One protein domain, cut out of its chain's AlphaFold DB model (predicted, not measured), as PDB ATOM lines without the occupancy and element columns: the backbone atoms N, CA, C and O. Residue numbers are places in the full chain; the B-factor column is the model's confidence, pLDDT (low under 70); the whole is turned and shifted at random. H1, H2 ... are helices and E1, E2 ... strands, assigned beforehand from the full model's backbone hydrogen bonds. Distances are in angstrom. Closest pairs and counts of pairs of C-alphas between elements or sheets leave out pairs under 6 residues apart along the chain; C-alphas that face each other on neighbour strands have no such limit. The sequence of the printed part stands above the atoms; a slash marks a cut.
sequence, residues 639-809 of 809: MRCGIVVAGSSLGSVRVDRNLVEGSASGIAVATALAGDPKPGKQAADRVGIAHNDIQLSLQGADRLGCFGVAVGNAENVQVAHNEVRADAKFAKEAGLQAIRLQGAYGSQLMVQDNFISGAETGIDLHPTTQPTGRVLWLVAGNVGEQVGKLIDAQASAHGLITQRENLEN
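This is residues 639 to 809 of the 809 residues of an uncharacterized protein of Burkholderiales bacterium RIFCSPHIGHO2_01_FULL_63_240 (UniProt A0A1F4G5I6). The chain is wound in stacked turns, a solenoid of parallel strands: E2, E5, E8, E11 and E13 make one wall, E1, E4, E7, E10 and the later parts of E12 and E14 the opposite wall, and E3, E6, E9 and the first parts of E12 and E14 a short third side. The two walls form a sandwich, two sheets face to face; H1 packs over E12, and residues 807 to 808 pair beside E14. The printed part has 171 residues, with E1 to E9, H1, E10 to E14 and H2 in that order, mostly strand. One sheet runs E2, E5, E8, E11, E13; the other, of nine strands, is branched; both are parallel. The whole is compact, with a radius of gyration of the C-alphas of 14.7 A and spans of 41 by 34 by 28 A.

In the branched sheet E1, residues 641 to 646, E4, residues 667 to 670, E7, residues 707 to 711, and E10, residues 737 to 743, are neighbours in turn; within hydrogen-bond range are N 645 and O 668 at 2.8 A, N 667 and O 708 at 2.8 A, and N 709 and O 738 at 2.8 A. E3, residues 659 to 663, E6, residues 693 to 696, and E9, residues 723 to 725, do likewise, with N 660 and O 693 at 2.8 A and N 694 and O 723 at 2.8 A. E12, residues 755 to 767, bends by 119 degrees at residue 758; E9 and E10 lie on one side of it, with N 724 and O 755 at 2.9 A and N 739 and O 762 at 2.8 A, and E14, residues 783 to 793, on the other, with N 756 and O 783 at 2.9 A. The second sheet holds E2, residues 652 to 656, E5, residues 686 to 690, E8, residues 714 to 720, E11, residues 745 to 752, and E13, residues 776 to 780, with N 653 and O 686 at 2.8 A, N 687 and O 716 at 2.8 A, N 717 and O 748 at 2.9 A, and N 749 and O 776 at 3.0 A. E2 runs on into E3 at 86 degrees. The facing parts of the sheets are 10.5 A centre to centre. H1, residues 728 to 734, is on the branched sheet at a height of 8.1 A, over E12, the closest C-alphas being those of Ala 728 and Gly 758, 3.9 A apart; every O i to N i+4 pair in it is within hydrogen-bond range. H2, residues 795 to 798, too short for such a pair, only grazes that sheet.

E1 begins at C-alpha 641, (165.500, 166.273, 155.015). E12 is 22.3 A long, E11 16.5 A and E14 16.3 A. H2 ends at C-alpha 798, (151.884, 148.817, 134.978).

The farthest C-alphas, of Gly 700 and Gly 773, are 44.0 A apart. The printed part has no cut; the link E4 to E5 is long. Confidence is under 70 in 26 residues, among them 671 to 682.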
ATOM      1  N   MET A 639     171.557 165.336 157.869       88.31
ATOM      2  CA  MET A 639     170.320 166.096 158.041       88.31
ATOM      3  C   MET A 639     169.109 165.203 157.736       88.31
ATOM      4  O   MET A 639     169.157 164.335 156.866       88.31
ATOM      5  N   ARG A 640     167.982 165.412 158.415       87.19
ATOM      6  CA  ARG A 640     166.755 164.621 158.231       87.19
ATOM      7  C   ARG A 640     166.183 164.767 156.824       87.19
ATOM      8  O   ARG A 640     165.815 163.769 156.210       87.19
ATOM      9  N   CYS A 641     166.056 166.000 156.338       88.75
ATOM     10  CA  CYS A 641     165.500 166.273 155.015       88.75
ATOM     11  C   CYS A 641     166.140 167.488 154.333       88.75
ATOM     12  O   CYS A 641     166.397 168.494 154.985       88.75
ATOM     13  N   GLY A 642     166.339 167.423 153.015       92.75
ATOM     14  CA  GLY A 642     166.834 168.548 152.220       92.75
ATOM     15  C   GLY A 642     165.765 169.619 151.990       92.75
ATOM     16  O   GLY A 642     165.752 170.656 152.653       92.75
ATOM     17  N   ILE A 643     164.855 169.373 151.045       95.94
ATOM     18  CA  ILE A 643     163.808 170.328 150.642       95.94
ATOM     19  C   ILE A 643     162.439 169.681 150.816       95.94
ATOM     20  O   ILE A 643     162.176 168.615 150.267       95.94
ATOM     21  N   VAL A 644     161.530 170.346 151.524       93.94
ATOM     22  CA  VAL A 644     160.158 169.873 151.715       93.94
ATOM     23  C   VAL A 644     159.171 170.971 151.335       93.94
ATOM     24  O   VAL A 644     159.174 172.059 151.906       93.94
ATOM     25  N   VAL A 645     158.280 170.673 150.390       93.00
ATOM     26  CA  VAL A 645     157.132 171.519 150.050       93.00
ATOM     27  C   VAL A 645     155.860 170.770 150.423       93.00
ATOM     28  O   VAL A 645     155.525 169.759 149.808       93.00
ATOM     29  N   ALA A 646     155.151 171.241 151.444       88.06
ATOM     30  CA  ALA A 646     154.025 170.517 152.016       88.06
ATOM     31  C   ALA A 646     152.753 171.360 152.170       88.06
ATOM     32  O   ALA A 646     152.795 172.586 152.157       88.06
ATOM     33  N   GLY A 647     151.607 170.705 152.348       80.25
ATOM     34  CA  GLY A 647     150.379 171.347 152.823       80.25
ATOM     35  C   GLY A 647     149.142 171.124 151.955       80.25
ATOM     36  O   GLY A 647     149.194 170.562 150.867       80.25
ATOM     37  N   SER A 648     148.003 171.606 152.445       74.44
ATOM     38  CA  SER A 648     146.674 171.342 151.877       74.44
ATOM     39  C   SER A 648     146.317 172.219 150.670       74.44
ATOM     40  O   SER A 648     145.309 171.977 150.003       74.44
ATOM     41  N   SER A 649     147.125 173.246 150.374       70.38
ATOM     42  CA  SER A 649     146.861 174.262 149.339       70.38
ATOM     43  C   SER A 649     148.001 174.412 148.318       70.38
ATOM     44  O   SER A 649     148.393 175.518 147.950       70.38
ATOM     45  N   LEU A 650     148.553 173.294 147.841       81.12
ATOM     46  CA  LEU A 650     149.604 173.308 146.819       81.12
ATOM     47  C   LEU A 650     149.014 173.534 145.418       81.12
ATOM     48  O   LEU A 650     148.017 172.929 145.039       81.12
ATOM     49  N   GLY A 651     149.609 174.439 144.640       85.50
ATOM     50  CA  GLY A 651     149.274 174.645 143.226       85.50
ATOM     51  C   GLY A 651     150.409 174.174 142.327       85.50
ATOM     52  O   GLY A 651     150.503 172.995 142.012       85.50
ATOM     53  N   SER A 652     151.282 175.097 141.925       92.56
ATOM     54  CA  SER A 652     152.447 174.802 141.084       92.56
ATOM     55  C   SER A 652     153.726 174.794 141.916       92.56
ATOM     56  O   SER A 652     154.163 175.847 142.379       92.56
ATOM     57  N   VAL A 653     154.363 173.634 142.034       95.94
ATOM     58  CA  VAL A 653     155.640 173.436 142.727       95.94
ATOM     59  C   VAL A 653     156.725 173.121 141.705       95.94
ATOM     60  O   VAL A 653     156.556 172.231 140.869       95.94
ATOM     61  N   ARG A 654     157.838 173.853 141.760       97.44
ATOM     62  CA  ARG A 654     159.033 173.591 140.963       97.44
ATOM     63  C   ARG A 654     160.269 173.578 141.854       97.44
ATOM     64  O   ARG A 654     160.521 174.558 142.550       97.44
ATOM     65  N   VAL A 655     161.021 172.487 141.797       97.81
ATOM     66  CA  VAL A 655     162.302 172.330 142.488       97.81
ATOM     67  C   VAL A 655     163.367 172.027 141.439       97.81
ATOM     68  O   VAL A 655     163.351 170.943 140.848       97.81
ATOM     69  N   ASP A 656     164.223 173.004 141.130       96.75
ATOM     70  CA  ASP A 656     165.137 172.922 139.987       96.75
ATOM     71  C   ASP A 656     166.588 173.337 140.267       96.75
ATOM     72  O   ASP A 656     166.822 174.404 140.810       96.75
ATOM     73  N   ARG A 657     167.574 172.540 139.825       98.00
ATOM     74  CA  ARG A 657     169.018 172.852 139.966       98.00
ATOM     75  C   ARG A 657     169.510 173.014 141.411       98.00
ATOM     76  O   ARG A 657     170.345 173.868 141.676       98.00
ATOM     77  N   ASN A 658     168.999 172.227 142.354       98.25
ATOM     78  CA  ASN A 658     169.487 172.248 143.738       98.25
ATOM     79  C   ASN A 658     170.516 171.136 143.983       98.25
ATOM     80  O   ASN A 658     170.387 170.050 143.419       98.25
ATOM     81  N   LEU A 659     171.484 171.407 144.858       98.12
ATOM     82  CA  LEU A 659     172.425 170.434 145.409       98.12
ATOM     83  C   LEU A 659     172.033 170.136 146.861       98.12
ATOM     84  O   LEU A 659     171.915 171.059 147.668       98.12
ATOM     85  N   VAL A 660     171.811 168.866 147.183       96.69
ATOM     86  CA  VAL A 660     171.457 168.389 148.526       96.69
ATOM     87  C   VAL A 660     172.469 167.326 148.938       96.69
ATOM     88  O   VAL A 660     172.451 166.232 148.383       96.69
ATOM     89  N   GLU A 661     173.326 167.626 149.911       94.06
ATOM     90  CA  GLU A 661     174.404 166.739 150.364       94.06
ATOM     91  C   GLU A 661     174.245 166.350 151.837       94.06
ATOM     92  O   GLU A 661     173.931 167.176 152.693       94.06
ATOM     93  N   GLY A 662     174.471 165.075 152.158       89.19
ATOM     94  CA  GLY A 662     174.479 164.605 153.545       89.19
ATOM     95  C   GLY A 662     173.093 164.551 154.191       89.19
ATOM     96  O   GLY A 662     172.967 164.770 155.391       89.19
ATOM     97  N   SER A 663     172.032 164.272 153.426       90.75
ATOM     98  CA  SER A 663     170.675 164.088 153.971       90.75
ATOM     99  C   SER A 663     170.236 162.627 154.042       90.75
ATOM    100  O   SER A 663     170.551 161.853 153.144       90.75
ATOM    101  N   ALA A 664     169.409 162.276 155.028       89.50
ATOM    102  CA  ALA A 664     168.710 160.993 155.099       89.50
ATOM    103  C   ALA A 664     167.513 160.920 154.126       89.50
ATOM    104  O   ALA A 664     167.157 159.853 153.629       89.50
ATOM    105  N   SER A 665     166.880 162.062 153.839       90.38
ATOM    106  CA  SER A 665     165.848 162.208 152.806       90.38
ATOM    107  C   SER A 665     166.098 163.454 151.957       90.38
ATOM    108  O   SER A 665     166.388 164.518 152.493       90.38
ATOM    109  N   GLY A 666     165.969 163.353 150.638       93.19
ATOM    110  CA  GLY A 666     166.274 164.458 149.729       93.19
ATOM    111  C   GLY A 666     165.138 165.478 149.625       93.19
ATOM    112  O   GLY A 666     164.975 166.356 150.476       93.19
ATOM    113  N   ILE A 667     164.359 165.387 148.548       96.56
ATOM    114  CA  ILE A 667     163.335 166.364 148.160       96.56
ATOM    115  C   ILE A 667     161.941 165.745 148.278       96.56
ATOM    116  O   ILE A 667     161.666 164.714 147.671       96.56
ATOM    117  N   ALA A 668     161.026 166.387 149.004       93.81
ATOM    118  CA  ALA A 668     159.646 165.931 149.165       93.81
ATOM    119  C   ALA A 668     158.625 166.992 148.744       93.81
ATOM    120  O   ALA A 668     158.722 168.155 149.135       93.81
ATOM    121  N   VAL A 669     157.584 166.567 148.029       92.19
ATOM    122  CA  VAL A 669     156.375 167.360 147.782       92.19
ATOM    123  C   VAL A 669     155.159 166.572 148.257       92.19
ATOM    124  O   VAL A 669     154.811 165.558 147.655       92.19
ATOM    125  N   ALA A 670     154.507 167.016 149.333       83.88
ATOM    126  CA  ALA A 670     153.450 166.245 149.996       83.88
ATOM    127  C   ALA A 670     152.226 167.098 150.363       83.88
ATOM    128  O   ALA A 670     152.330 168.103 151.055       83.88
ATOM    129  N   THR A 671     151.025 166.680 149.963       68.75
ATOM    130  CA  THR A 671     149.789 167.429 150.264       68.75
ATOM    131  C   THR A 671     149.227 167.187 151.671       68.75
ATOM    132  O   THR A 671     148.276 167.850 152.078       68.75
ATOM    133  N   ALA A 672     149.839 166.281 152.437       58.16
ATOM    134  CA  ALA A 672     149.561 166.039 153.848       58.16
ATOM    135  C   ALA A 672     150.877 165.772 154.595       58.16
ATOM    136  O   ALA A 672     151.755 165.078 154.079       58.16
ATOM    137  N   LEU A 673     151.018 166.322 155.804       47.78
ATOM    138  CA  LEU A 673     152.078 165.921 156.732       47.78
ATOM    139  C   LEU A 673     151.788 164.495 157.222       47.78
ATOM    140  O   LEU A 673     150.629 164.127 157.417       47.78
ATOM    141  N   ALA A 674     152.832 163.684 157.396       37.97
ATOM    142  CA  ALA A 674     152.700 162.311 157.872       37.97
ATOM    143  C   ALA A 674     151.922 162.275 159.204       37.97
ATOM    144  O   ALA A 674     152.405 162.789 160.209       37.97
ATOM    145  N   GLY A 675     150.713 161.696 159.196       37.88
ATOM    146  CA  GLY A 675     149.885 161.516 160.397       37.88
ATOM    147  C   GLY A 675     148.389 161.827 160.265       37.88
ATOM    148  O   GLY A 675     147.646 161.459 161.169       37.88
ATOM    149  N   ASP A 676     147.919 162.448 159.175       35.56
ATOM    150  CA  ASP A 676     146.499 162.822 159.033       35.56
ATOM    151  C   ASP A 676     145.704 161.793 158.178       35.56
ATOM    152  O   ASP A 676     145.972 161.644 156.982       35.56
ATOM    153  N   PRO A 677     144.737 161.038 158.743       32.31
ATOM    154  CA  PRO A 677     144.161 159.841 158.113       32.31
ATOM    155  C   PRO A 677     142.976 160.103 157.165       32.31
ATOM    156  O   PRO A 677     142.235 159.172 156.840       32.31
ATOM    157  N   LYS A 678     142.739 161.343 156.714       40.84
ATOM    158  CA  LYS A 678     141.607 161.657 155.822       40.84
ATOM    159  C   LYS A 678     142.072 161.927 154.386       40.84
ATOM    160  O   LYS A 678     142.533 163.032 154.105       40.84
ATOM    161  N   PRO A 679     141.884 160.984 153.443       39.16
ATOM    162  CA  PRO A 679     142.131 161.224 152.027       39.16
ATOM    163  C   PRO A 679     141.023 162.127 151.463       39.16
ATOM    164  O   PRO A 679     140.008 161.672 150.941       39.16
ATOM    165  N   GLY A 680     141.187 163.440 151.622       47.12
ATOM    166  CA  GLY A 680     140.433 164.443 150.874       47.12
ATOM    167  C   GLY A 680     141.067 164.687 149.501       47.12
ATOM    168  O   GLY A 680     142.250 164.428 149.312       47.12
ATOM    169  N   LYS A 681     140.291 165.224 148.548       52.59
ATOM    170  CA  LYS A 681     140.675 165.623 147.170       52.59
ATOM    171  C   LYS A 681     141.775 166.717 147.080       52.59
ATOM    172  O   LYS A 681     141.704 167.591 146.221       52.59
ATOM    173  N   GLN A 682     142.752 166.746 147.977       68.00
ATOM    174  CA  GLN A 682     143.827 167.735 147.982       68.00
ATOM    175  C   GLN A 682     145.044 167.160 147.245       68.00
ATOM    176  O   GLN A 682     145.734 166.260 147.736       68.00
ATOM    177  N   ALA A 683     145.256 167.668 146.034       74.06
ATOM    178  CA  ALA A 683     146.356 167.344 145.136       74.06
ATOM    179  C   ALA A 683     147.014 168.649 144.670       74.06
ATOM    180  O   ALA A 683     146.321 169.652 144.488       74.06
ATOM    181  N   ALA A 684     148.332 168.645 144.471       84.38
ATOM    182  CA  ALA A 684     149.012 169.760 143.817       84.38
ATOM    183  C   ALA A 684     148.617 169.826 142.328       84.38
ATOM    184  O   ALA A 684     148.522 168.792 141.673       84.38
ATOM    185  N   ASP A 685     148.422 171.016 141.756       88.62
ATOM    186  CA  ASP A 685     148.080 171.155 140.326       88.62
ATOM    187  C   ASP A 685     149.227 170.661 139.415       88.62
ATOM    188  O   ASP A 685     149.008 170.031 138.375       88.62
ATOM    189  N   ARG A 686     150.472 171.003 139.772       92.38
ATOM    190  CA  ARG A 686     151.677 170.658 139.010       92.38
ATOM    191  C   ARG A 686     152.886 170.552 139.926       92.38
ATOM    192  O   ARG A 686     153.177 171.491 140.662       92.38
ATOM    193  N   VAL A 687     153.631 169.460 139.805       96.12
ATOM    194  CA  VAL A 687     154.898 169.227 140.501       96.12
ATOM    195  C   VAL A 687     155.982 168.949 139.468       96.12
ATOM    196  O   VAL A 687     155.865 168.010 138.688       96.12
ATOM    197  N   GLY A 688     157.021 169.780 139.447       96.94
ATOM    198  CA  GLY A 688     158.211 169.585 138.621       96.94
ATOM    199  C   GLY A 688     159.467 169.536 139.483       96.94
ATOM    200  O   GLY A 688     159.785 170.526 140.131       96.94
ATOM    201  N   ILE A 689     160.183 168.418 139.480       98.00
ATOM    202  CA  ILE A 689     161.454 168.239 140.191       98.00
ATOM    203  C   ILE A 689     162.494 167.864 139.142       98.00
ATOM    204  O   ILE A 689     162.401 166.788 138.551       98.00
ATOM    205  N   ALA A 690     163.429 168.767 138.843       97.50
ATOM    206  CA  ALA A 690     164.358 168.530 137.745       97.50
ATOM    207  C   ALA A 690     165.765 169.095 137.933       97.50
ATOM    208  O   ALA A 690     165.930 170.175 138.491       97.50
ATOM    209  N   HIS A 691     166.763 168.421 137.360       97.94
ATOM    210  CA  HIS A 691     168.168 168.854 137.381       97.94
ATOM    211  C   HIS A 691     168.756 169.011 138.794       97.94
ATOM    212  O   HIS A 691     169.635 169.842 138.984       97.94
ATOM    213  N   ASN A 692     168.246 168.289 139.796       98.31
ATOM    214  CA  ASN A 692     168.789 168.340 141.157       98.31
ATOM    215  C   ASN A 692     169.852 167.249 141.349       98.31
ATOM    216  O   ASN A 692     169.675 166.158 140.815       98.31
ATOM    217  N   ASP A 693     170.900 167.527 142.125       98.12
ATOM    218  CA  ASP A 693     171.887 166.540 142.588       98.12
ATOM    219  C   ASP A 693     171.643 166.260 144.077       98.12
ATOM    220  O   ASP A 693     171.663 167.170 144.906       98.12
ATOM    221  N   ILE A 694     171.315 165.013 144.402       97.31
ATOM    222  CA  ILE A 694     170.879 164.560 145.720       97.31
ATOM    223  C   ILE A 694     171.818 163.443 146.166       97.31
ATOM    224  O   ILE A 694     171.727 162.305 145.703       97.31
ATOM    225  N   GLN A 695     172.693 163.768 147.108       95.44
ATOM    226  CA  GLN A 695     173.664 162.861 147.699       95.44
ATOM    227  C   GLN A 695     173.239 162.538 149.131       95.44
ATOM    228  O   GLN A 695     173.356 163.353 150.052       95.44
ATOM    229  N   LEU A 696     172.693 161.339 149.314       92.81
ATOM    230  CA  LEU A 696     172.166 160.893 150.595       92.81
ATOM    231  C   LEU A 696     173.261 160.252 151.448       92.81
ATOM    232  O   LEU A 696     174.048 159.439 150.963       92.81
ATOM    233  N   SER A 697     173.246 160.557 152.745       90.06
ATOM    234  CA  SER A 697     174.055 159.871 153.756       90.06
ATOM    235  C   SER A 697     173.122 159.103 154.687       90.06
ATOM    236  O   SER A 697     172.284 159.686 155.374       90.06
ATOM    237  N   LEU A 698     173.217 157.772 154.643       84.62
ATOM    238  CA  LEU A 698     172.303 156.841 155.324       84.62
ATOM    239  C   LEU A 698     172.968 156.103 156.493       84.62
ATOM    240  O   LEU A 698     172.408 155.148 157.035       84.62
ATOM    241  N   GLN A 699     174.169 156.522 156.886       74.62
ATOM    242  CA  GLN A 699     174.889 155.924 158.000       74.62
ATOM    243  C   GLN A 699     174.110 156.149 159.305       74.62
ATOM    244  O   GLN A 699     173.911 157.278 159.737       74.62
ATOM    245  N   GLY A 700     173.640 155.060 159.924       66.31
ATOM    246  CA  GLY A 700     172.843 155.121 161.155       66.31
ATOM    247  C   GLY A 700     171.373 155.521 160.965       66.31
ATOM    248  O   GLY A 700     170.690 155.747 161.961       66.31
ATOM    249  N   ALA A 701     170.869 155.596 159.728       62.47
ATOM    250  CA  ALA A 701     169.456 155.854 159.468       62.47
ATOM    251  C   ALA A 701     168.587 154.633 159.831       62.47
ATOM    252  O   ALA A 701     168.858 153.510 159.398       62.47
ATOM    253  N   ASP A 702     167.513 154.849 160.596       60.41
ATOM    254  CA  ASP A 702     166.492 153.825 160.830       60.41
ATOM    255  C   ASP A 702     165.803 153.437 159.508       60.41
ATOM    256  O   ASP A 702     165.609 154.266 158.619       60.41
ATOM    257  N   ARG A 703     165.347 152.181 159.396       57.16
ATOM    258  CA  ARG A 703     164.636 151.611 158.223       57.16
ATOM    259  C   ARG A 703     163.362 152.347 157.776       57.16
ATOM    260  O   ARG A 703     162.676 151.905 156.856       57.16
ATOM    261  N   LEU A 704     162.971 153.420 158.451       51.59
ATOM    262  CA  LEU A 704     161.698 154.093 158.245       51.59
ATOM    263  C   LEU A 704     161.863 155.333 157.367       51.59
ATOM    264  O   LEU A 704     162.088 156.440 157.840       51.59
ATOM    265  N   GLY A 705     161.616 155.139 156.072       65.62
ATOM    266  CA  GLY A 705     161.071 156.194 155.226       65.62
ATOM    267  C   GLY A 705     162.061 157.017 154.410       65.62
ATOM    268  O   GLY A 705     161.606 158.009 153.853       65.62
ATOM    269  N   CYS A 706     163.324 156.605 154.256       85.69
ATOM    270  CA  CYS A 706     164.328 157.297 153.431       85.69
ATOM    271  C   CYS A 706     163.925 157.366 151.947       85.69
ATOM    272  O   CYS A 706     163.423 156.388 151.382       85.69
ATOM    273  N   PHE A 707     164.145 158.514 151.303       92.31
ATOM    274  CA  PHE A 707     163.916 158.702 149.867       92.31
ATOM    275  C   PHE A 707     164.858 159.742 149.260       92.31
ATOM    276  O   PHE A 707     165.266 160.681 149.939       92.31
ATOM    277  N   GLY A 708     165.143 159.623 147.962       93.38
ATOM    278  CA  GLY A 708     165.797 160.696 147.203       93.38
ATOM    279  C   GLY A 708     164.802 161.794 146.845       93.38
ATOM    280  O   GLY A 708     164.918 162.933 147.289       93.38
ATOM    281  N   VAL A 709     163.762 161.429 146.104       96.31
ATOM    282  CA  VAL A 709     162.648 162.289 145.707       96.31
ATOM    283  C   VAL A 709     161.343 161.625 146.126       96.31
ATOM    284  O   VAL A 709     161.133 160.459 145.821       96.31
ATOM    285  N   ALA A 710     160.438 162.352 146.777       94.38
ATOM    286  CA  ALA A 710     159.098 161.876 147.100       94.38
ATOM    287  C   ALA A 710     158.028 162.845 146.593       94.38
ATOM    288  O   ALA A 710     158.072 164.039 146.887       94.38
ATOM    289  N   VAL A 711     157.031 162.336 145.869       93.12
ATOM    290  CA  VAL A 711     155.872 163.123 145.422       93.12
ATOM    291  C   VAL A 711     154.586 162.432 145.862       93.12
ATOM    292  O   VAL A 711     154.337 161.290 145.487       93.12
ATOM    293  N   GLY A 712     153.767 163.137 146.642       89.31
ATOM    294  CA  GLY A 712     152.424 162.717 147.050       89.31
ATOM    295  C   GLY A 712     151.362 163.002 145.981       89.31
ATOM    296  O   GLY A 712     151.616 162.869 144.790       89.31
ATOM    297  N   ASN A 713     150.158 163.420 146.387       88.50
ATOM    298  CA  ASN A 713     149.046 163.657 145.453       88.50
ATOM    299  C   ASN A 713     149.302 164.857 144.519       88.50
ATOM    300  O   ASN A 713     149.517 165.978 144.996       88.50
ATOM    301  N   ALA A 714     149.184 164.663 143.202       88.69
ATOM    302  CA  ALA A 714     149.356 165.728 142.210       88.69
ATOM    303  C   ALA A 714     148.657 165.432 140.869       88.69
ATOM    304  O   ALA A 714     148.676 164.307 140.384       88.69
ATOM    305  N   GLU A 715     148.090 166.449 140.218       87.94
ATOM    306  CA  GLU A 715     147.434 166.303 138.908       87.94
ATOM    307  C   GLU A 715     148.449 166.088 137.774       87.94
ATOM    308  O   GLU A 715     148.232 165.250 136.901       87.94
ATOM    309  N   ASN A 716     149.575 166.811 137.805       91.31
ATOM    310  CA  ASN A 716     150.665 166.672 136.837       91.31
ATOM    311  C   ASN A 716     152.007 166.533 137.555       91.31
ATOM    312  O   ASN A 716     152.382 167.427 138.317       91.31
ATOM    313  N   VAL A 717     152.750 165.464 137.274       94.12
ATOM    314  CA  VAL A 717     154.070 165.201 137.867       94.12
ATOM    315  C   VAL A 717     155.130 165.086 136.781       94.12
ATOM    316  O   VAL A 717     154.959 164.344 135.816       94.12
ATOM    317  N   GLN A 718     156.244 165.789 136.966       96.62
ATOM    318  CA  GLN A 718     157.451 165.659 136.162       96.62
ATOM    319  C   GLN A 718     158.667 165.527 137.084       96.62
ATOM    320  O   GLN A 718     158.999 166.463 137.808       96.62
ATOM    321  N   VAL A 719     159.337 164.380 137.035       97.06
ATOM    322  CA  VAL A 719     160.613 164.120 137.711       97.06
ATOM    323  C   VAL A 719     161.640 163.809 136.629       97.06
ATOM    324  O   VAL A 719     161.592 162.732 136.035       97.06
ATOM    325  N   ALA A 720     162.508 164.770 136.305       96.69
ATOM    326  CA  ALA A 720     163.391 164.643 135.147       96.69
ATOM    327  C   ALA A 720     164.830 165.105 135.390       96.69
ATOM    328  O   ALA A 720     165.039 166.144 136.008       96.69
ATOM    329  N   HIS A 721     165.817 164.393 134.841       97.38
ATOM    330  CA  HIS A 721     167.234 164.775 134.930       97.38
ATOM    331  C   HIS A 721     167.753 164.940 136.367       97.38
ATOM    332  O   HIS A 721     168.570 165.821 136.618       97.38
ATOM    333  N   ASN A 722     167.253 164.166 137.335       97.88
ATOM    334  CA  ASN A 722     167.769 164.221 138.703       97.88
ATOM    335  C   ASN A 722     168.874 163.186 138.934       97.88
ATOM    336  O   ASN A 722     168.780 162.041 138.495       97.88
ATOM    337  N   GLU A 723     169.884 163.664 139.645       97.94
ATOM    338  CA  GLU A 723     170.962 163.003 140.360       97.94
ATOM    339  C   GLU A 723     170.560 162.362 141.691       97.94
ATOM    340  O   GLU A 723     170.352 163.137 142.617       97.94
ATOM    341  N   VAL A 724     170.435 161.043 141.865       96.81
ATOM    342  CA  VAL A 724     170.255 160.457 143.213       96.81
ATOM    343  C   VAL A 724     171.364 159.458 143.511       96.81
ATOM    344  O   VAL A 724     171.447 158.416 142.865       96.81
ATOM    345  N   ARG A 725     172.196 159.751 144.514       96.19
ATOM    346  CA  ARG A 725     173.327 158.906 144.922       96.19
ATOM    347  C   ARG A 725     173.267 158.578 146.410       96.19
ATOM    348  O   ARG A 725     173.039 159.465 147.228       96.19
ATOM    349  N   ALA A 726     173.523 157.325 146.758       93.12
ATOM    350  CA  ALA A 726     173.781 156.889 148.124       93.12
ATOM    351  C   ALA A 726     174.760 155.705 148.125       93.12
ATOM    352  O   ALA A 726     174.963 155.046 147.108       93.12
ATOM    353  N   ASP A 727     175.358 155.403 149.276       91.25
ATOM    354  CA  ASP A 727     176.154 154.184 149.425       91.25
ATOM    355  C   ASP A 727     175.242 152.946 149.376       91.25
ATOM    356  O   ASP A 727     174.327 152.793 150.193       91.25
ATOM    357  N   ALA A 728     175.499 152.045 148.423       87.31
ATOM    358  CA  ALA A 728     174.640 150.895 148.146       87.31
ATOM    359  C   ALA A 728     174.465 149.943 149.342       87.31
ATOM    360  O   ALA A 728     173.410 149.315 149.480       87.31
ATOM    361  N   LYS A 729     175.470 149.830 150.225       86.94
ATOM    362  CA  LYS A 729     175.383 148.972 151.413       86.94
ATOM    363  C   LYS A 729     174.341 149.531 152.378       86.94
ATOM    364  O   LYS A 729     173.416 148.815 152.762       86.94
ATOM    365  N   PHE A 730     174.461 150.810 152.727       86.38
ATOM    366  CA  PHE A 730     173.542 151.461 153.661       86.38
ATOM    367  C   PHE A 730     172.154 151.679 153.052       86.38
ATOM    368  O   PHE A 730     171.148 151.506 153.735       86.38
ATOM    369  N   ALA A 731     172.076 151.968 151.751       85.88
ATOM    370  CA  ALA A 731     170.813 152.136 151.040       85.88
ATOM    371  C   ALA A 731     169.926 150.887 151.085       85.88
ATOM    372  O   ALA A 731     168.712 150.995 151.271       85.88
ATOM    373  N   LYS A 732     170.528 149.698 150.974       84.31
ATOM    374  CA  LYS A 732     169.812 148.423 151.085       84.31
ATOM    375  C   LYS A 732     169.399 148.099 152.522       84.31
ATOM    376  O   LYS A 732     168.344 147.516 152.742       84.31
ATOM    377  N   GLU A 733     170.217 148.462 153.509       84.69
ATOM    378  CA  GLU A 733     169.889 148.264 154.927       84.69
ATOM    379  C   GLU A 733     168.732 149.165 155.386       84.69
ATOM    380  O   GLU A 733     167.863 148.692 156.131       84.69
ATOM    381  N   ALA A 734     168.712 150.417 154.909       84.06
ATOM    382  CA  ALA A 734     167.745 151.463 155.247       84.06
ATOM    383  C   ALA A 734     166.452 151.433 154.407       84.06
ATOM    384  O   ALA A 734     165.486 152.117 154.745       84.06
ATOM    385  N   GLY A 735     166.423 150.656 153.324       87.38
ATOM    386  CA  GLY A 735     165.278 150.548 152.424       87.38
ATOM    387  C   GLY A 735     165.037 151.786 151.563       87.38
ATOM    388  O   GLY A 735     163.911 152.281 151.454       87.38
ATOM    389  N   LEU A 736     166.111 152.336 150.987       91.19
ATOM    390  CA  LEU A 736     166.050 153.567 150.204       91.19
ATOM    391  C   LEU A 736     165.218 153.392 148.929       91.19
ATOM    392  O   LEU A 736     165.529 152.564 148.068       91.19
ATOM    393  N   GLN A 737     164.239 154.282 148.765       93.19
ATOM    394  CA  GLN A 737     163.502 154.469 147.518       93.19
ATOM    395  C   GLN A 737     163.969 155.762 146.839       93.19
ATOM    396  O   GLN A 737     163.676 156.856 147.324       93.19
ATOM    397  N   ALA A 738     164.714 155.667 145.736       93.69
ATOM    398  CA  ALA A 738     165.324 156.850 145.127       93.69
ATOM    399  C   ALA A 738     164.272 157.839 144.601       93.69
ATOM    400  O   ALA A 738     164.379 159.031 144.872       93.69
ATOM    401  N   ILE A 739     163.220 157.359 143.935       95.88
ATOM    402  CA  ILE A 739     162.059 158.154 143.519       95.88
ATOM    403  C   ILE A 739     160.784 157.463 144.021       95.88
ATOM    404  O   ILE A 739     160.357 156.457 143.466       95.88
ATOM    405  N   ARG A 740     160.159 158.019 145.062       94.56
ATOM    406  CA  ARG A 740     158.902 157.562 145.669       94.56
ATOM    407  C   ARG A 740     157.711 158.337 145.108       94.56
ATOM    408  O   ARG A 740     157.540 159.527 145.374       94.56
ATOM    409  N   LEU A 741     156.838 157.640 144.394       92.06
ATOM    410  CA  LEU A 741     155.580 158.143 143.854       92.06
ATOM    411  C   LEU A 741     154.412 157.364 144.479       92.06
ATOM    412  O   LEU A 741     153.888 156.405 143.908       92.06
ATOM    413  N   GLN A 742     154.008 157.803 145.674       87.94
ATOM    414  CA  GLN A 742     152.882 157.254 146.427       87.94
ATOM    415  C   GLN A 742     151.798 158.324 146.623       87.94
ATOM    416  O   GLN A 742     151.926 159.215 147.463       87.94
ATOM    417  N   GLY A 743     150.714 158.247 145.849       84.00
ATOM    418  CA  GLY A 743     149.643 159.243 145.904       84.00
ATOM    419  C   GLY A 743     148.587 159.092 144.814       84.00
ATOM    420  O   GLY A 743     148.608 158.158 144.013       84.00
ATOM    421  N   ALA A 744     147.636 160.021 144.794       83.88
ATOM    422  CA  ALA A 744     146.666 160.154 143.715       83.88
ATOM    423  C   ALA A 744     147.252 161.028 142.595       83.88
ATOM    424  O   ALA A 744     147.545 162.205 142.828       83.88
ATOM    425  N   TYR A 745     147.403 160.452 141.398       86.69
ATOM    426  CA  TYR A 745     147.952 161.136 140.225       86.69
ATOM    427  C   TYR A 745     146.908 161.355 139.136       86.69
ATOM    428  O   TYR A 745     146.068 160.486 138.886       86.69
ATOM    429  N   GLY A 746     146.980 162.516 138.494       83.94
ATOM    430  CA  GLY A 746     146.061 162.920 137.437       83.94
ATOM    431  C   GLY A 746     146.490 162.503 136.030       83.94
ATOM    432  O   GLY A 746     147.001 161.405 135.782       83.94
ATOM    433  N   SER A 747     146.231 163.402 135.085       84.81
ATOM    434  CA  SER A 747     146.370 163.175 133.644       84.81
ATOM    435  C   SER A 747     147.806 162.953 133.147       84.81
ATOM    436  O   SER A 747     147.977 162.291 132.119       84.81
ATOM    437  N   GLN A 748     148.831 163.439 133.859       89.00
ATOM    438  CA  GLN A 748     150.229 163.352 133.422       89.00
ATOM    439  C   GLN A 748     151.185 162.947 134.555       89.00
ATOM    440  O   GLN A 748     151.248 163.599 135.596       89.00
ATOM    441  N   LEU A 749     151.996 161.916 134.311       91.81
ATOM    442  CA  LEU A 749     153.099 161.499 135.182       91.81
ATOM    443  C   LEU A 749     154.307 161.155 134.311       91.81
ATOM    444  O   LEU A 749     154.248 160.238 133.498       91.81
ATOM    445  N   MET A 750     155.400 161.896 134.461       93.62
ATOM    446  CA  MET A 750     156.621 161.704 133.680       93.62
ATOM    447  C   MET A 750     157.816 161.532 134.611       93.62
ATOM    448  O   MET A 750     158.110 162.425 135.403       93.62
ATOM    449  N   VAL A 751     158.507 160.402 134.492       95.06
ATOM    450  CA  VAL A 751     159.771 160.120 135.182       95.06
ATOM    451  C   VAL A 751     160.819 159.818 134.121       95.06
ATOM    452  O   VAL A 751     160.778 158.752 133.501       95.06
ATOM    453  N   GLN A 752     161.695 160.779 133.840       94.56
ATOM    454  CA  GLN A 752     162.566 160.714 132.667       94.56
ATOM    455  C   GLN A 752     164.020 161.050 132.954       94.56
ATOM    456  O   GLN A 752     164.302 161.988 133.689       94.56
ATOM    457  N   ASP A 753     164.933 160.329 132.310       95.25
ATOM    458  CA  ASP A 753     166.351 160.699 132.249       95.25
ATOM    459  C   ASP A 753     167.000 160.934 133.629       95.25
ATOM    460  O   ASP A 753     167.882 161.781 133.766       95.25
ATOM    461  N   ASN A 754     166.538 160.237 134.675       96.75
ATOM    462  CA  ASN A 754     167.126 160.319 136.013       96.75
ATOM    463  C   ASN A 754     168.254 159.288 136.160       96.75
ATOM    464  O   ASN A 754     168.147 158.171 135.648       96.75
ATOM    465  N   PHE A 755     169.299 159.651 136.901       97.12
ATOM    466  CA  PHE A 755     170.393 158.754 137.257       97.12
ATOM    467  C   PHE A 755     170.307 158.398 138.743       97.12
ATOM    468  O   PHE A 755     170.158 159.268 139.601       97.12
ATOM    469  N   ILE A 756     170.349 157.103 139.037       96.50
ATOM    470  CA  ILE A 756     170.175 156.553 140.379       96.50
ATOM    471  C   ILE A 756     171.352 155.626 140.668       96.50
ATOM    472  O   ILE A 756     171.555 154.653 139.947       96.50
ATOM    473  N   SER A 757     172.088 155.898 141.743       95.38
ATOM    474  CA  SER A 757     173.211 155.079 142.198       95.38
ATOM    475  C   SER A 757     173.028 154.696 143.668       95.38
ATOM    476  O   SER A 757     172.864 155.573 144.519       95.38
ATOM    477  N   GLY A 758     173.008 153.391 143.955       92.31
ATOM    478  CA  GLY A 758     172.893 152.838 145.310       92.31
ATOM    479  C   GLY A 758     171.514 153.019 145.957       92.31
ATOM    480  O   GLY A 758     171.348 153.836 146.855       92.31
ATOM    481  N   ALA A 759     170.517 152.227 145.551       91.81
ATOM    482  CA  ALA A 759     169.162 152.241 146.130       91.81
ATOM    483  C   ALA A 759     168.564 150.825 146.240       91.81
ATOM    484  O   ALA A 759     168.892 149.954 145.436       91.81
ATOM    485  N   GLU A 760     167.655 150.569 147.190       91.19
ATOM    486  CA  GLU A 760     166.901 149.300 147.188       91.19
ATOM    487  C   GLU A 760     165.899 149.291 146.028       91.19
ATOM    488  O   GLU A 760     165.898 148.366 145.211       91.19
ATOM    489  N   THR A 761     165.121 150.369 145.906       92.38
ATOM    490  CA  THR A 761     164.184 150.586 144.801       92.38
ATOM    491  C   THR A 761     164.522 151.892 144.093       92.38
ATOM    492  O   THR A 761     164.579 152.949 144.722       92.38
ATOM    493  N   GLY A 762     164.716 151.842 142.775       92.19
ATOM    494  CA  GLY A 762     164.969 153.030 141.961       92.19
ATOM    495  C   GLY A 762     163.734 153.928 141.899       92.19
ATOM    496  O   GLY A 762     163.708 155.014 142.471       92.19
ATOM    497  N   ILE A 763     162.683 153.457 141.238       94.12
ATOM    498  CA  ILE A 763     161.415 154.169 141.068       94.12
ATOM    499  C   ILE A 763     160.307 153.325 141.692       94.12
ATOM    500  O   ILE A 763     159.976 152.260 141.176       94.12
ATOM    501  N   ASP A 764     159.735 153.816 142.786       92.50
ATOM    502  CA  ASP A 764     158.615 153.210 143.503       92.50
ATOM    503  C   ASP A 764     157.296 153.905 143.124       92.50
ATOM    504  O   ASP A 764     157.023 155.015 143.577       92.50
ATOM    505  N   LEU A 765     156.481 153.275 142.275       91.06
ATOM    506  CA  LEU A 765     155.238 153.826 141.725       91.06
ATOM    507  C   LEU A 765     154.005 153.049 142.216       91.06
ATOM    508  O   LEU A 765     153.560 152.072 141.602       91.06
ATOM    509  N   HIS A 766     153.394 153.548 143.289       88.50
ATOM    510  CA  HIS A 766     152.224 152.953 143.937       88.50
ATOM    511  C   HIS A 766     151.077 153.976 144.049       88.50
ATOM    512  O   HIS A 766     150.881 154.595 145.100       88.50
ATOM    513  N   PRO A 767     150.310 154.197 142.963       84.06
ATOM    514  CA  PRO A 767     149.195 155.135 142.977       84.06
ATOM    515  C   PRO A 767     148.046 154.640 143.866       84.06
ATOM    516  O   PRO A 767     147.593 153.503 143.748       84.06
ATOM    517  N   THR A 768     147.500 155.518 144.708       79.56
ATOM    518  CA  THR A 768     146.398 155.176 145.631       79.56
ATOM    519  C   THR A 768     145.020 155.178 144.964       79.56
ATOM    520  O   THR A 768     144.061 154.632 145.510       79.56
ATOM    521  N   THR A 769     144.909 155.758 143.767       71.25
ATOM    522  CA  THR A 769     143.669 155.846 142.982       71.25
ATOM    523  C   THR A 769     143.909 155.450 141.528       71.25
ATOM    524  O   THR A 769     144.948 155.786 140.963       71.25
ATOM    525  N   GLN A 770     142.932 154.799 140.890       66.94
ATOM    526  CA  GLN A 770     142.966 154.561 139.443       66.94
ATOM    527  C   GLN A 770     142.406 155.779 138.689       66.94
ATOM    528  O   GLN A 770     141.301 156.226 139.013       66.94
ATOM    529  N   PRO A 771     143.124 156.322 137.691       65.38
ATOM    530  CA  PRO A 771     142.618 157.433 136.896       65.38
ATOM    531  C   PRO A 771     141.426 156.995 136.030       65.38
ATOM    532  O   PRO A 771     141.432 155.921 135.432       65.38
ATOM    533  N   THR A 772     140.392 157.834 135.946       58.41
ATOM    534  CA  THR A 772     139.124 157.531 135.251       58.41
ATOM    535  C   THR A 772     139.078 158.010 133.788       58.41
ATOM    536  O   THR A 772     138.049 157.858 133.130       58.41
ATOM    537  N   GLY A 773     140.173 158.577 133.259       67.12
ATOM    538  CA  GLY A 773     140.283 159.135 131.901       67.12
ATOM    539  C   GLY A 773     141.558 158.713 131.154       67.12
ATOM    540  O   GLY A 773     142.340 157.910 131.653       67.12
ATOM    541  N   ARG A 774     141.782 159.252 129.941       72.38
ATOM    542  CA  ARG A 774     143.050 159.054 129.207       72.38
ATOM    543  C   ARG A 774     144.189 159.727 129.971       72.38
ATOM    544  O   ARG A 774     144.126 160.931 130.204       72.38
ATOM    545  N   VAL A 775     145.225 158.960 130.297       81.31
ATOM    546  CA  VAL A 775     146.424 159.442 130.992       81.31
ATOM    547  C   VAL A 775     147.669 159.249 130.136       81.31
ATOM    548  O   VAL A 775     147.725 158.333 129.316       81.31
ATOM    549  N   LEU A 776     148.667 160.106 130.342       85.06
ATOM    550  CA  LEU A 776     150.018 159.936 129.817       85.06
ATOM    551  C   LEU A 776     150.962 159.678 130.987       85.06
ATOM    552  O   LEU A 776     151.429 160.617 131.635       85.06
ATOM    553  N   TRP A 777     151.212 158.402 131.268       90.81
ATOM    554  CA  TRP A 777     152.233 157.995 132.226       90.81
ATOM    555  C   TRP A 777     153.444 157.465 131.453       90.81
ATOM    556  O   TRP A 777     153.325 156.567 130.611       90.81
ATOM    557  N   LEU A 778     154.608 158.063 131.692       90.38
ATOM    558  CA  LEU A 778     155.846 157.790 130.967       90.38
ATOM    559  C   LEU A 778     157.001 157.613 131.953       90.38
ATOM    560  O   LEU A 778     157.265 158.502 132.758       90.38
ATOM    561  N   VAL A 779     157.694 156.476 131.860       91.81
ATOM    562  CA  VAL A 779     158.892 156.173 132.655       91.81
ATOM    563  C   VAL A 779     159.991 155.684 131.711       91.81
ATOM    564  O   VAL A 779     160.030 154.505 131.363       91.81
ATOM    565  N   ALA A 780     160.857 156.585 131.250       91.94
ATOM    566  CA  ALA A 780     161.809 156.301 130.170       91.94
ATOM    567  C   ALA A 780     163.163 156.992 130.380       91.94
ATOM    568  O   ALA A 780     163.212 158.061 130.973       91.94
ATOM    569  N   GLY A 781     164.248 156.401 129.881       90.50
ATOM    570  CA  GLY A 781     165.586 156.995 129.929       90.50
ATOM    571  C   GLY A 781     166.245 156.994 131.311       90.50
ATOM    572  O   GLY A 781     167.291 157.608 131.482       90.50
ATOM    573  N   ASN A 782     165.667 156.325 132.313       94.00
ATOM    574  CA  ASN A 782     166.244 156.285 133.657       94.00
ATOM    575  C   ASN A 782     167.346 155.219 133.739       94.00
ATOM    576  O   ASN A 782     167.193 154.113 133.209       94.00
ATOM    577  N   VAL A 783     168.433 155.549 134.432       95.25
ATOM    578  CA  VAL A 783     169.605 154.685 134.606       95.25
ATOM    579  C   VAL A 783     169.769 154.360 136.086       95.25
ATOM    580  O   VAL A 783     169.846 155.266 136.912       95.25
ATOM    581  N   GLY A 784     169.813 153.069 136.408       92.44
ATOM    582  CA  GLY A 784     170.121 152.554 137.736       92.44
ATOM    583  C   GLY A 784     171.463 151.836 137.757       92.44
ATOM    584  O   GLY A 784     171.663 150.892 136.996       92.44
ATOM    585  N   GLU A 785     172.344 152.253 138.657       93.38
ATOM    586  CA  GLU A 785     173.595 151.579 138.998       93.38
ATOM    587  C   GLU A 785     173.517 151.089 140.450       93.38
ATOM    588  O   GLU A 785     173.181 151.857 141.353       93.38
ATOM    589  N   GLN A 786     173.817 149.809 140.701       91.25
ATOM    590  CA  GLN A 786     173.758 149.230 142.056       91.25
ATOM    591  C   GLN A 786     172.374 149.391 142.717       91.25
ATOM    592  O   GLN A 786     172.256 149.681 143.912       91.25
ATOM    593  N   VAL A 787     171.314 149.206 141.928       90.69
ATOM    594  CA  VAL A 787     169.924 149.272 142.393       90.69
ATOM    595  C   VAL A 787     169.375 147.857 142.593       90.69
ATOM    596  O   VAL A 787     169.644 146.967 141.793       90.69
ATOM    597  N   GLY A 788     168.614 147.619 143.666       87.50
ATOM    598  CA  GLY A 788     167.989 146.313 143.915       87.50
ATOM    599  C   GLY A 788     166.875 145.980 142.916       87.50
ATOM    600  O   GLY A 788     166.784 144.848 142.439       87.50
ATOM    601  N   LYS A 789     166.029 146.970 142.617       89.94
ATOM    602  CA  LYS A 789     165.009 146.936 141.563       89.94
ATOM    603  C   LYS A 789     164.809 148.333 140.981       89.94
ATOM    604  O   LYS A 789     164.354 149.231 141.691       89.94
ATOM    605  N   LEU A 790     165.096 148.533 139.695       88.75
ATOM    606  CA  LEU A 790     165.010 149.865 139.080       88.75
ATOM    607  C   LEU A 790     163.586 150.434 139.042       88.75
ATOM    608  O   LEU A 790     163.403 151.621 139.291       88.75
ATOM    609  N   ILE A 791     162.570 149.620 138.746       90.25
ATOM    610  CA  ILE A 791     161.166 150.063 138.729       90.25
ATOM    611  C   ILE A 791     160.305 149.066 139.492       90.25
ATOM    612  O   ILE A 791     160.100 147.941 139.031       90.25
ATOM    613  N   ASP A 792     159.736 149.505 140.612       90.06
ATOM    614  CA  ASP A 792     158.667 148.814 141.319       90.06
ATOM    615  C   ASP A 792     157.346 149.553 141.117       90.06
ATOM    616  O   ASP A 792     157.187 150.688 141.549       90.06
ATOM    617  N   ALA A 793     156.402 148.940 140.406       84.50
ATOM    618  CA  ALA A 793     155.130 149.574 140.082       84.50
ATOM    619  C   ALA A 793     153.959 148.636 140.376       84.50
ATOM    620  O   ALA A 793     153.963 147.479 139.943       84.50
ATOM    621  N   GLN A 794     152.919 149.157 141.034       82.06
ATOM    622  CA  GLN A 794     151.680 148.417 141.286       82.06
ATOM    623  C   GLN A 794     151.034 147.955 139.965       82.06
ATOM    624  O   GLN A 794     151.096 148.649 138.948       82.06
ATOM    625  N   ALA A 795     150.348 146.805 139.966       71.88
ATOM    626  CA  ALA A 795     149.722 146.236 138.763       71.88
ATOM    627  C   ALA A 795     148.786 147.217 138.019       71.88
ATOM    628  O   ALA A 795     148.748 147.222 136.789       71.88
ATOM    629  N   SER A 796     148.080 148.085 138.754       69.88
ATOM    630  CA  SER A 796     147.226 149.152 138.211       69.88
ATOM    631  C   SER A 796     148.000 150.244 137.462       69.88
ATOM    632  O   SER A 796     147.460 150.827 136.527       69.88
ATOM    633  N   ALA A 797     149.251 150.511 137.840       74.44
ATOM    634  CA  ALA A 797     150.134 151.457 137.159       74.44
ATOM    635  C   ALA A 797     150.801 150.828 135.928       74.44
ATOM    636  O   ALA A 797     151.010 151.494 134.916       74.44
ATOM    637  N   HIS A 798     151.101 149.527 135.990       73.06
ATOM    638  CA  HIS A 798     151.884 148.817 134.978       73.06
ATOM    639  C   HIS A 798     151.285 148.905 133.564       73.06
ATOM    640  O   HIS A 798     152.036 149.044 132.599       73.06
ATOM    641  N   GLY A 799     149.952 148.856 133.452       68.00
ATOM    642  CA  GLY A 799     149.217 148.955 132.184       68.00
ATOM    643  C   GLY A 799     149.034 150.378 131.638       68.00
ATOM    644  O   GLY A 799     148.544 150.529 130.523       68.00
ATOM    645  N   LEU A 800     149.410 151.411 132.400       75.62
ATOM    646  CA  LEU A 800     149.277 152.823 132.014       75.62
ATOM    647  C   LEU A 800     150.601 153.438 131.525       75.62
ATOM    648  O   LEU A 800     150.591 154.507 130.918       75.62
ATOM    649  N   ILE A 801     151.734 152.772 131.776       79.62
ATOM    650  CA  ILE A 801     153.073 153.241 131.392       79.62
ATOM    651  C   ILE A 801     153.309 152.980 129.898       79.62
ATOM    652  O   ILE A 801     153.278 151.836 129.450       79.62
ATOM    653  N   THR A 802     153.582 154.041 129.138       75.38
ATOM    654  CA  THR A 802     153.608 154.018 127.662       75.38
ATOM    655  C   THR A 802     154.947 153.613 127.024       75.38
ATOM    656  O   THR A 802     154.931 153.102 125.906       75.38
ATOM    657  N   GLN A 803     156.095 153.776 127.697       70.31
ATOM    658  CA  GLN A 803     157.430 153.342 127.227       70.31
ATOM    659  C   GLN A 803     158.337 152.972 128.413       70.31
ATOM    660  O   GLN A 803     158.096 153.451 129.520       70.31
ATOM    661  N   ARG A 804     159.350 152.115 128.185       67.19
ATOM    662  CA  ARG A 804     160.311 151.618 129.194       67.19
ATOM    663  C   ARG A 804     161.705 151.388 128.597       67.19
ATOM    664  O   ARG A 804     162.145 150.254 128.456       67.19
ATOM    665  N   GLU A 805     162.393 152.456 128.228       75.81
ATOM    666  CA  GLU A 805     163.804 152.408 127.815       75.81
ATOM    667  C   GLU A 805     164.691 152.746 129.023       75.81
ATOM    668  O   GLU A 805     165.280 153.818 129.080       75.81
ATOM    669  N   ASN A 806     164.690 151.893 130.051       81.56
ATOM    670  CA  ASN A 806     165.453 152.116 131.287       81.56
ATOM    671  C   ASN A 806     166.580 151.078 131.397       81.56
ATOM    672  O   ASN A 806     166.391 149.930 130.992       81.56
ATOM    673  N   LEU A 807     167.737 151.485 131.921       80.31
ATOM    674  CA  LEU A 807     168.942 150.653 132.023       80.31
ATOM    675  C   LEU A 807     169.230 150.319 133.488       80.31
ATOM    676  O   LEU A 807     169.311 151.225 134.311       80.31
ATOM    677  N   GLU A 808     169.401 149.035 133.795       80.44
ATOM    678  CA  GLU A 808     169.712 148.511 135.131       80.44
ATOM    679  C   GLU A 808     171.040 147.744 135.057       80.44
ATOM    680  O   GLU A 808     171.145 146.806 134.262       80.44
ATOM    681  N   ASN A 809     172.040 148.177 135.837       63.19
ATOM    682  CA  ASN A 809     173.380 147.577 135.919       63.19
ATOM    683  C   ASN A 809     173.750 147.157 137.345       63.19
ATOM    684  O   ASN A 809     173.593 147.981 138.283       63.19
TER     685      ASN A 809